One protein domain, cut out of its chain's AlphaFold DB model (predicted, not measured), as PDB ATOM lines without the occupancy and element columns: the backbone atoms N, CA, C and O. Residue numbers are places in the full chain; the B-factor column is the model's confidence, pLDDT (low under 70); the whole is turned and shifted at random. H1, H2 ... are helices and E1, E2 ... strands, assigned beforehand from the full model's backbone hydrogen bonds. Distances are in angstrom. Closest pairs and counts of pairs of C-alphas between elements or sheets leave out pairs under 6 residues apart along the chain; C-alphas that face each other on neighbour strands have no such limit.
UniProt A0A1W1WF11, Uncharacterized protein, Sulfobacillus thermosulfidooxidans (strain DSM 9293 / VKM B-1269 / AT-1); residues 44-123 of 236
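AT A GLANCE: This is residues 44 to 123 of the 236 residues of an uncharacterized protein of Sulfobacillus thermosulfidooxidans (strain DSM 9293 / VKM B-1269 / AT-1) (UniProt A0A1W1WF11). What is the shape? One strongly twisted sheet of five antiparallel strands, E4 E3 E2 E1 E5, has helix H1 across one face, over E2. What else? The 80 printed residues are mixed in class, in order E1 E2 E3 H1 E4 E5; E1 E2 E3 make a meander, successive antiparallel neighbours. The whole is compact, radius of gyration of the C-alphas 12.4 A, spans 40 by 27 by 25 A.

IN THESE COORDINATES: Where are the strands? E1, residues 46 to 52, begins at C-alpha (89.670, 157.133, 92.612), length 17.7 A. E2 is 58 to 66, 20.7 A, bending 75 degrees at 61; E3 69 to 73; E4 102 to 105; E5 110 to 116, ending at C-alpha (83.378, 157.306, 90.325). And the helix? H1 is 78 to 86, 12.2 A.

HOW THE PARTS SIT: Which N and O pairs are within hydrogen-bond range? E1 and E2, a hairpin, have N 48 and O 61, 2.8 A; hairpin E2 and E3, N 64 and O 71, 2.8 A; E3 and E4, N 72 and O 103, 2.8 A; E1 and E5, N 49 and O 114, 2.9 A; in H1, every O i to N i+4 pair. Where is H1? It is on the sheet, height 8.6 A; its closest C-alphas to E2 are Met 80 and Phe 59, 5.4 A.

THE WHOLE: How large? The farthest C-alphas, Gln 93 and Ser 123, are 41.4 A apart. Any cut or weakness? The printed part has no cut; H1 to E4 is a long link; pLDDT is under 70 at 44, 97 to 100 and 117 to 123.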
ATOM      1  N   ARG A  44      95.580 160.694  92.894       64.19
ATOM      2  CA  ARG A  44      94.868 160.133  94.033       64.19
ATOM      3  C   ARG A  44      94.082 158.920  93.538       64.19
ATOM      4  O   ARG A  44      93.416 159.020  92.509       64.19
ATOM      5  N   PRO A  45      94.134 157.785  94.252       72.25
ATOM      6  CA  PRO A  45      93.210 156.682  94.042       72.25
ATOM      7  C   PRO A  45      91.766 157.177  93.914       72.25
ATOM      8  O   PRO A  45      91.260 157.827  94.829       72.25
ATOM      9  N   VAL A  46      91.104 156.859  92.804       81.62
ATOM     10  CA  VAL A  46      89.670 157.133  92.612       81.62
ATOM     11  C   VAL A  46      88.879 155.869  92.894       81.62
ATOM     12  O   VAL A  46      89.405 154.770  92.745       81.62
ATOM     13  N   TYR A  47      87.627 155.984  93.321       88.44
ATOM     14  CA  TYR A  47      86.776 154.802  93.422       88.44
ATOM     15  C   TYR A  47      86.239 154.436  92.041       88.44
ATOM     16  O   TYR A  47      86.031 155.295  91.191       88.44
ATOM     17  N   ALA A  48      86.027 153.151  91.800       90.06
ATOM     18  CA  ALA A  48      85.359 152.671  90.606       90.06
ATOM     19  C   ALA A  48      84.504 151.450  90.929       90.06
ATOM     20  O   ALA A  48      84.866 150.628  91.776       90.06
ATOM     21  N   THR A  49      83.394 151.319  90.211       94.44
ATOM     22  CA  THR A  49      82.641 150.067  90.126       94.44
ATOM     23  C   THR A  49      83.198 149.248  88.968       94.44
ATOM     24  O   THR A  49      83.161 149.687  87.819       94.44
ATOM     25  N   ILE A  50      83.724 148.065  89.273       95.06
ATOM     26  CA  ILE A  50      84.443 147.191  88.345       95.06
ATOM     27  C   ILE A  50      83.650 145.903  88.160       95.06
ATOM     28  O   ILE A  50      83.248 145.260  89.133       95.06
ATOM     29  N   LYS A  51      83.473 145.493  86.906       96.94
ATOM     30  CA  LYS A  51      82.970 144.177  86.525       96.94
ATOM     31  C   LYS A  51      84.071 143.416  85.809       96.94
ATOM     32  O   LYS A  51      84.568 143.866  84.780       96.94
ATOM     33  N   LEU A  52      84.447 142.260  86.346       96.81
ATOM     34  CA  LEU A  52      85.429 141.383  85.713       96.81
ATOM     35  C   LEU A  52      84.755 140.477  84.688       96.81
ATOM     36  O   LEU A  52      83.610 140.052  84.867       96.81
ATOM     37  N   ARG A  53      85.492 140.130  83.637       95.12
ATOM     38  CA  ARG A  53      85.040 139.166  82.638       95.12
ATOM     39  C   ARG A  53      84.904 137.784  83.282       95.12
ATOM     40  O   ARG A  53      85.847 137.282  83.880       95.12
ATOM     41  N   GLY A  54      83.724 137.178  83.153       94.69
ATOM     42  CA  GLY A  54      83.406 135.883  83.768       94.69
ATOM     43  C   GLY A  54      82.865 135.965  85.200       94.69
ATOM     44  O   GLY A  54      82.327 134.978  85.689       94.69
ATOM     45  N   ALA A  55      82.918 137.134  85.848       96.62
ATOM     46  CA  ALA A  55      82.298 137.335  87.155       96.62
ATOM     47  C   ALA A  55      80.807 137.673  87.024       96.62
ATOM     48  O   ALA A  55      80.394 138.448  86.161       96.62
ATOM     49  N   SER A  56      79.984 137.162  87.934       95.50
ATOM     50  CA  SER A  56      78.543 137.430  88.035       95.50
ATOM     51  C   SER A  56      78.223 138.731  88.779       95.50
ATOM     52  O   SER A  56      77.211 139.369  88.487       95.50
ATOM     53  N   LEU A  57      79.144 139.224  89.611       94.06
ATOM     54  CA  LEU A  57      78.997 140.459  90.386       94.06
ATOM     55  C   LEU A  57      79.985 141.545  89.943       94.06
ATOM     56  O   LEU A  57      81.056 141.256  89.413       94.06
ATOM     57  N   ALA A  58      79.595 142.801  90.153       95.00
ATOM     58  CA  ALA A  58      80.504 143.941  90.132       95.00
ATOM     59  C   ALA A  58      80.887 144.301  91.573       95.00
ATOM     60  O   ALA A  58      80.140 144.001  92.504       95.00
ATOM     61  N   PHE A  59      82.023 144.961  91.762       94.69
ATOM     62  CA  PHE A  59      82.466 145.419  93.076       94.69
ATOM     63  C   PHE A  59      83.048 146.826  93.001       94.69
ATOM     64  O   PHE A  59      83.517 147.275  91.956       94.69
ATOM     65  N   ARG A  60      83.028 147.521  94.138       92.62
ATOM     66  CA  ARG A  60      83.582 148.868  94.275       92.62
ATOM     67  C   ARG A  60      84.970 148.806  94.902       92.62
ATOM     68  O   ARG A  60      85.109 148.299  96.018       92.62
ATOM     69  N   ALA A  61      85.969 149.360  94.225       92.81
ATOM     70  CA  ALA A  61      87.353 149.398  94.696       92.81
ATOM     71  C   ALA A  61      88.018 150.735  94.360       92.81
ATOM     72  O   ALA A  61      87.547 151.468  93.492       92.81
ATOM     73  N   ARG A  62      89.117 151.057  95.051       91.00
ATOM     74  CA  ARG A  62      89.987 152.154  94.619       91.00
ATOM     75  C   ARG A  62      90.798 151.688  93.414       91.00
ATOM     76  O   ARG A  62      91.280 150.561  93.412       91.00
ATOM     77  N   VAL A  63      90.963 152.541  92.415       90.25
ATOM     78  CA  VAL A  63      91.720 152.248  91.203       90.25
ATOM     79  C   VAL A  63      92.735 153.341  90.910       90.25
ATOM     80  O   VAL A  63      92.550 154.509  91.256       90.25
ATOM     81  N   HIS A  64      93.813 152.938  90.254       87.06
ATOM     82  CA  HIS A  64      94.858 153.812  89.756       87.06
ATOM     83  C   HIS A  64      95.273 153.313  88.364       87.06
ATOM     84  O   HIS A  64      95.585 152.128  88.216       87.06
ATOM     85  N   PRO A  65      95.280 154.158  87.322       83.75
ATOM     86  CA  PRO A  65      95.706 153.724  85.996       83.75
ATOM     87  C   PRO A  65      97.194 153.366  86.014       83.75
ATOM     88  O   PRO A  65      98.004 154.032  86.656       83.75
ATOM     89  N   ALA A  66      97.566 152.298  85.323       83.69
ATOM     90  CA  ALA A  66      98.947 151.851  85.206       83.69
ATOM     91  C   ALA A  66      99.272 151.539  83.746       83.69
ATOM     92  O   ALA A  66      98.381 151.404  82.907       83.69
ATOM     93  N   SER A  67     100.562 151.424  83.426       83.81
ATOM     94  CA  SER A  67     100.975 151.060  82.071       83.81
ATOM     95  C   SER A  67     100.309 149.744  81.661       83.81
ATOM     96  O   SER A  67     100.496 148.713  82.311       83.81
ATOM     97  N   GLY A  68      99.477 149.807  80.620       83.56
ATOM     98  CA  GLY A  68      98.773 148.652  80.074       83.56
ATOM     99  C   GLY A  68      97.657 148.070  80.946       83.56
ATOM    100  O   GLY A  68      97.260 146.943  80.668       83.56
ATOM    101  N   GLY A  69      97.151 148.776  81.966       91.75
ATOM    102  CA  GLY A  69      96.080 148.262  82.829       91.75
ATOM    103  C   GLY A  69      95.707 149.165  84.003       91.75
ATOM    104  O   GLY A  69      95.847 150.386  83.943       91.75
ATOM    105  N   TRP A  70      95.216 148.551  85.075       91.25
ATOM    106  CA  TRP A  70      94.738 149.241  86.273       91.25
ATOM    107  C   TRP A  70      95.284 148.572  87.525       91.25
ATOM    108  O   TRP A  70      95.213 147.357  87.663       91.25
ATOM    109  N   LEU A  71      95.796 149.363  88.462       91.44
ATOM    110  CA  LEU A  71      95.993 148.925  89.836       91.44
ATOM    111  C   LEU A  71      94.661 149.067  90.566       91.44
ATOM    112  O   LEU A  71      94.075 150.145  90.584       91.44
ATOM    113  N   VAL A  72      94.192 147.987  91.172       91.88
ATOM    114  CA  VAL A  72      92.944 147.910  91.928       91.88
ATOM    115  C   VAL A  72      93.276 147.591  93.375       91.88
ATOM    116  O   VAL A  72      93.892 146.565  93.660       91.88
ATOM    117  N   ALA A  73      92.888 148.472  94.290       91.38
ATOM    118  CA  ALA A  73      93.100 148.268  95.709       91.38
ATOM    119  C   ALA A  73      92.286 147.066  96.178       91.38
ATOM    120  O   ALA A  73      91.092 146.936  95.892       91.38
ATOM    121  N   ILE A  74      92.955 146.197  96.913       86.06
ATOM    122  CA  ILE A  74      92.375 144.988  97.460       86.06
ATOM    123  C   ILE A  74      91.645 145.325  98.756       86.06
ATOM    124  O   ILE A  74      92.157 146.049  99.604       86.06
ATOM    125  N   SER A  75      90.446 144.768  98.919       81.31
ATOM    126  CA  SER A  75      89.713 144.803 100.183       81.31
ATOM    127  C   SER A  75      89.109 143.435 100.478       81.31
ATOM    128  O   SER A  75      88.749 142.708  99.554       81.31
ATOM    129  N   GLU A  76      88.931 143.103 101.756       76.12
ATOM    130  CA  GLU A  76      88.289 141.853 102.200       76.12
ATOM    131  C   GLU A  76      86.769 141.819 101.952       76.12
ATOM    132  O   GLU A  76      86.050 140.970 102.479       76.12
ATOM    133  N   LYS A  77      86.240 142.745 101.146       75.88
ATOM    134  CA  LYS A  77      84.822 142.761 100.804       75.88
ATOM    135  C   LYS A  77      84.467 141.487 100.043       75.88
ATOM    136  O   LYS A  77      85.082 141.172  99.021       75.88
ATOM    137  N   SER A  78      83.425 140.806 100.518       78.19
ATOM    138  CA  SER A  78      82.934 139.530  99.983       78.19
ATOM    139  C   SER A  78      82.760 139.545  98.466       78.19
ATOM    140  O   SER A  78      83.107 138.577  97.791       78.19
ATOM    141  N   ASP A  79      82.276 140.659  97.924       89.56
ATOM    142  CA  ASP A  79      81.927 140.768  96.508       89.56
ATOM    143  C   ASP A  79      83.165 140.840  95.612       89.56
ATOM    144  O   ASP A  79      83.170 140.263  94.528       89.56
ATOM    145  N   MET A  80      84.243 141.482  96.079       91.44
ATOM    146  CA  MET A  80      85.510 141.540  95.347       91.44
ATOM    147  C   MET A  80      86.162 140.159  95.294       91.44
ATOM    148  O   MET A  80      86.517 139.691  94.215       91.44
ATOM    149  N   VAL A  81      86.287 139.486  96.443       90.50
ATOM    150  CA  VAL A  81      86.896 138.147  96.521       90.50
ATOM    151  C   VAL A  81      86.114 137.150  95.665       90.50
ATOM    152  O   VAL A  81      86.706 136.393  94.895       90.50
ATOM    153  N   ARG A  82      84.779 137.195  95.737       93.25
ATOM    154  CA  ARG A  82      83.907 136.350  94.918       93.25
ATOM    155  C   ARG A  82      84.053 136.647  93.426       93.25
ATOM    156  O   ARG A  82      84.234 135.710  92.653       93.25
ATOM    157  N   ALA A  83      84.028 137.919  93.022       93.69
ATOM    158  CA  ALA A  83      84.202 138.299  91.621       93.69
ATOM    159  C   ALA A  83      85.571 137.863  91.068       93.69
ATOM    160  O   ALA A  83      85.642 137.359  89.951       93.69
ATOM    161  N   MET A  84      86.644 137.997  91.855       93.81
ATOM    162  CA  MET A  84      87.985 137.531  91.476       93.81
ATOM    163  C   MET A  84      88.023 136.012  91.294       93.81
ATOM    164  O   MET A  84      88.548 135.528  90.294       93.81
ATOM    165  N   SER A  85      87.414 135.259  92.214       93.62
ATOM    166  CA  SER A  85      87.341 133.798  92.121       93.62
ATOM    167  C   SER A  85      86.555 133.332  90.891       93.62
ATOM    168  O   SER A  85      87.019 132.432  90.192       93.62
ATOM    169  N   GLU A  86      85.406 133.949  90.598       95.62
ATOM    170  CA  GLU A  86      84.590 133.639  89.413       95.62
ATOM    171  C   GLU A  86      85.335 133.969  88.108       95.62
ATOM    172  O   GLU A  86      85.271 133.205  87.146       95.62
ATOM    173  N   ALA A  87      86.117 135.052  88.097       95.38
ATOM    174  CA  ALA A  87      86.984 135.437  86.983       95.38
ATOM    175  C   ALA A  87      88.308 134.642  86.907       95.38
ATOM    176  O   ALA A  87      89.166 134.967  86.089       95.38
ATOM    177  N   GLN A  88      88.493 133.617  87.752       96.25
ATOM    178  CA  GLN A  88      89.712 132.798  87.838       96.25
ATOM    179  C   GLN A  88      90.991 133.606  88.135       96.25
ATOM    180  O   GLN A  88      92.098 133.213  87.764       96.25
ATOM    181  N   ILE A  89      90.855 134.737  88.831       93.25
ATOM    182  CA  ILE A  89      91.972 135.564  89.285       93.25
ATOM    183  C   ILE A  89      92.407 135.075  90.666       93.25
ATOM    184  O   ILE A  89      91.670 135.177  91.648       93.25
ATOM    185  N   VAL A  90      93.619 134.527  90.741       90.06
ATOM    186  CA  VAL A  90      94.170 133.970  91.980       90.06
ATOM    187  C   VAL A  90      94.664 135.096  92.883       90.06
ATOM    188  O   VAL A  90      95.584 135.832  92.530       90.06
ATOM    189  N   LEU A  91      94.073 135.199  94.072       87.31
ATOM    190  CA  LEU A  91      94.544 136.084  95.133       87.31
ATOM    191  C   LEU A  91      95.531 135.332  96.048       87.31
ATOM    192  O   LEU A  91      95.319 134.149  96.327       87.31
ATOM    193  N   PRO A  92      96.602 135.981  96.541       82.06
ATOM    194  CA  PRO A  92      97.493 135.387  97.535       82.06
ATOM    195  C   PRO A  92      96.726 134.966  98.796       82.06
ATOM    196  O   PRO A  92      95.883 135.708  99.286       82.06
ATOM    197  N   GLN A  93      97.054 133.806  99.373       77.25
ATOM    198  CA  GLN A  93      96.391 133.314 100.595       77.25
ATOM    199  C   GLN A  93      96.652 134.199 101.829       77.25
ATOM    200  O   GLN A  93      95.849 134.209 102.753       77.25
ATOM    201  N   ASN A  94      97.747 134.968 101.817       78.38
ATOM    202  CA  ASN A  94      98.167 135.856 102.901       78.38
ATOM    203  C   ASN A  94      98.187 137.311 102.419       78.38
ATOM    204  O   ASN A  94      99.251 137.930 102.345       78.38
ATOM    205  N   MET A  95      97.036 137.847 102.015       72.94
ATOM    206  CA  MET A  95      96.976 139.263 101.659       72.94
ATOM    207  C   MET A  95      97.087 140.132 102.913       72.94
ATOM    208  O   MET A  95      96.458 139.823 103.927       72.94
ATOM    209  N   PRO A  96      97.885 141.213 102.877       72.19
ATOM    210  CA  PRO A  96      97.901 142.148 103.983       72.19
ATOM    211  C   PRO A  96      96.510 142.779 104.098       72.19
ATOM    212  O   PRO A  96      95.939 143.247 103.118       72.19
ATOM    213  N   THR A  97      95.971 142.780 105.312       61.00
ATOM    214  CA  THR A  97      94.615 143.255 105.630       61.00
ATOM    215  C   THR A  97      94.500 144.784 105.661       61.00
ATOM    216  O   THR A  97      93.431 145.330 105.922       61.00
ATOM    217  N   LYS A  98      95.606 145.494 105.408       60.19
ATOM    218  CA  LYS A  98      95.657 146.956 105.339       60.19
ATOM    219  C   LYS A  98      95.449 147.450 103.911       60.19
ATOM    220  O   LYS A  98      95.837 146.785 102.956       60.19
ATOM    221  N   ASP A  99      94.918 148.667 103.817       60.50
ATOM    222  CA  ASP A  99      94.600 149.481 102.629       60.50
ATOM    223  C   ASP A  99      95.752 149.734 101.618       60.50
ATOM    224  O   ASP A  99      95.644 150.614 100.758       60.50
ATOM    225  N   ASP A 100      96.836 148.962 101.685       66.00
ATOM    226  CA  ASP A 100      98.087 149.160 100.955       66.00
ATOM    227  C   ASP A 100      98.331 148.101  99.861       66.00
ATOM    228  O   ASP A 100      99.289 148.215  99.095       66.00
ATOM    229  N   ALA A 101      97.483 147.069  99.753       82.81
ATOM    230  CA  ALA A 101      97.603 146.063  98.698       82.81
ATOM    231  C   ALA A 101      96.908 146.487  97.400       82.81
ATOM    232  O   ALA A 101      95.725 146.824  97.384       82.81
ATOM    233  N   TRP A 102      97.641 146.376  96.293       89.00
ATOM    234  CA  TRP A 102      97.161 146.663  94.946       89.00
ATOM    235  C   TRP A 102      97.327 145.442  94.051       89.00
ATOM    236  O   TRP A 102      98.382 144.809  94.032       89.00
ATOM    237  N   LEU A 103      96.289 145.136  93.283       91.56
ATOM    238  CA  LEU A 103      96.296 144.111  92.254       91.56
ATOM    239  C   LEU A 103      96.337 144.776  90.884       91.56
ATOM    240  O   LEU A 103      95.516 145.640  90.596       91.56
ATOM    241  N   TRP A 104      97.253 144.357  90.019       93.88
ATOM    242  CA  TRP A 104      97.234 144.798  88.630       93.88
ATOM    243  C   TRP A 104      96.234 143.964  87.819       93.88
ATOM    244  O   TRP A 104      96.280 142.735  87.852       93.88
ATOM    245  N   LEU A 105      95.352 144.639  87.085       93.25
ATOM    246  CA  LEU A 105      94.390 144.048  86.162       93.25
ATOM    247  C   LEU A 105      94.638 144.547  84.741       93.25
ATOM    248  O   LEU A 105      94.683 145.756  84.484       93.25
ATOM    249  N   ALA A 106      94.723 143.612  83.800       92.81
ATOM    250  CA  ALA A 106      94.776 143.921  82.383       92.81
ATOM    251  C   ALA A 106      93.393 144.372  81.867       92.81
ATOM    252  O   ALA A 106      92.369 143.850  82.314       92.81
ATOM    253  N   PRO A 107      93.324 145.245  80.844       92.81
ATOM    254  CA  PRO A 107      92.062 145.715  80.277       92.81
ATOM    255  C   PRO A 107      91.147 144.584  79.798       92.81
ATOM    256  O   PRO A 107      89.939 144.671  79.953       92.81
ATOM    257  N   HIS A 108      91.705 143.490  79.267       93.44
ATOM    258  CA  HIS A 108      90.919 142.354  78.774       93.44
ATOM    259  C   HIS A 108      90.271 141.509  79.887       93.44
ATOM    260  O   HIS A 108      89.396 140.694  79.593       93.44
ATOM    261  N   GLN A 109      90.701 141.680  81.143       95.81
ATOM    262  CA  GLN A 109      90.105 141.031  82.317       95.81
ATOM    263  C   GLN A 109      88.902 141.816  82.858       95.81
ATOM    264  O   GLN A 109      88.134 141.286  83.659       95.81
ATOM    265  N   ILE A 110      88.724 143.065  82.421       95.06
ATOM    266  CA  ILE A 110      87.632 143.948  82.826       95.06
ATOM    267  C   ILE A 110      86.573 143.934  81.717       95.06
ATOM    268  O   ILE A 110      86.882 144.113  80.541       95.06
ATOM    269  N   ASP A 111      85.323 143.684  82.091       93.81
ATOM    270  CA  ASP A 111      84.174 143.782  81.190       93.81
ATOM    271  C   ASP A 111      83.724 145.243  81.073       93.81
ATOM    272  O   ASP A 111      83.710 145.820  79.988       93.81
ATOM    273  N   TYR A 112      83.479 145.886  82.218       93.19
ATOM    274  CA  TYR A 112      83.284 147.328  82.304       93.19
ATOM    275  C   TYR A 112      83.845 147.894  83.608       93.19
ATOM    276  O   TYR A 112      83.962 147.205  84.626       93.19
ATOM    277  N   MET A 113      84.161 149.186  83.580       93.38
ATOM    278  CA  MET A 113      84.551 149.945  84.758       93.38
ATOM    279  C   MET A 113      83.925 151.335  84.706       93.38
ATOM    280  O   MET A 113      84.144 152.086  83.758       93.38
ATOM    281  N   PHE A 114      83.183 151.680  85.752       87.31
ATOM    282  CA  PHE A 114      82.655 153.021  85.963       87.31
ATOM    283  C   PHE A 114      83.498 153.704  87.026       87.31
ATOM    284  O   PHE A 114      83.392 153.372  88.207       87.31
ATOM    285  N   VAL A 115      84.359 154.626  86.599       82.94
ATOM    286  CA  VAL A 115      85.125 155.462  87.524       82.94
ATOM    287  C   VAL A 115      84.153 156.418  88.200       82.94
ATOM    288  O   VAL A 115      83.494 157.223  87.543       82.94
ATOM    289  N   GLU A 116      84.058 156.313  89.519       76.06
ATOM    290  CA  GLU A 116      83.378 157.306  90.325       76.06
ATOM    291  C   GLU A 116      84.271 158.530  90.339       76.06
ATOM    292  O   GLU A 116      85.311 158.581  91.003       76.06
ATOM    293  N   LEU A 117      83.853 159.520  89.566       59.22
ATOM    294  CA  LEU A 117      84.347 160.865  89.737       59.22
ATOM    295  C   LEU A 117      84.123 161.204  91.221       59.22
ATOM    296  O   LEU A 117      82.974 161.115  91.672       59.22
ATOM    297  N   PRO A 118      85.174 161.503  92.018       54.72
ATOM    298  CA  PRO A 118      84.961 161.997  93.368       54.72
ATOM    299  C   PRO A 118      83.936 163.125  93.285       54.72
ATOM    300  O   PRO A 118      83.926 163.875  92.315       54.72
ATOM    301  N   SER A 119      83.062 163.268  94.272       48.91
ATOM    302  CA  SER A 119      82.065 164.349  94.297       48.91
ATOM    303  C   SER A 119      82.696 165.748  94.116       48.91
ATOM    304  O   SER A 119      82.010 166.689  93.726       48.91
ATOM    305  N   SER A 120      84.019 165.867  94.294       46.03
ATOM    306  CA  SER A 120      84.853 167.029  93.961       46.03
ATOM    307  C   SER A 120      85.079 167.299  92.463       46.03
ATOM    308  O   SER A 120      85.621 168.343  92.128       46.03
ATOM    309  N   LEU A 121      84.678 166.408  91.556       45.22
ATOM    310  CA  LEU A 121      84.592 166.674  90.114       45.22
ATOM    311  C   LEU A 121      83.268 167.369  89.736       45.22
ATOM    312  O   LEU A 121      83.057 167.664  88.565       45.22
ATOM    313  N   GLY A 122      82.394 167.654  90.715       47.06
ATOM    314  CA  GLY A 122      81.108 168.334  90.513       47.06
ATOM    315  C   GLY A 122      80.876 169.614  91.327       47.06
ATOM    316  O   GLY A 122      79.967 170.368  90.997       47.06
ATOM    317  N   SER A 123      81.675 169.925  92.352       57.62
ATOM    318  CA  SER A 123      81.607 171.240  93.003       57.62
ATOM    319  C   SER A 123      82.963 171.631  93.568       57.62
ATOM    320  O   SER A 123      83.447 171.031  94.528       57.62
TER     321      SER A 123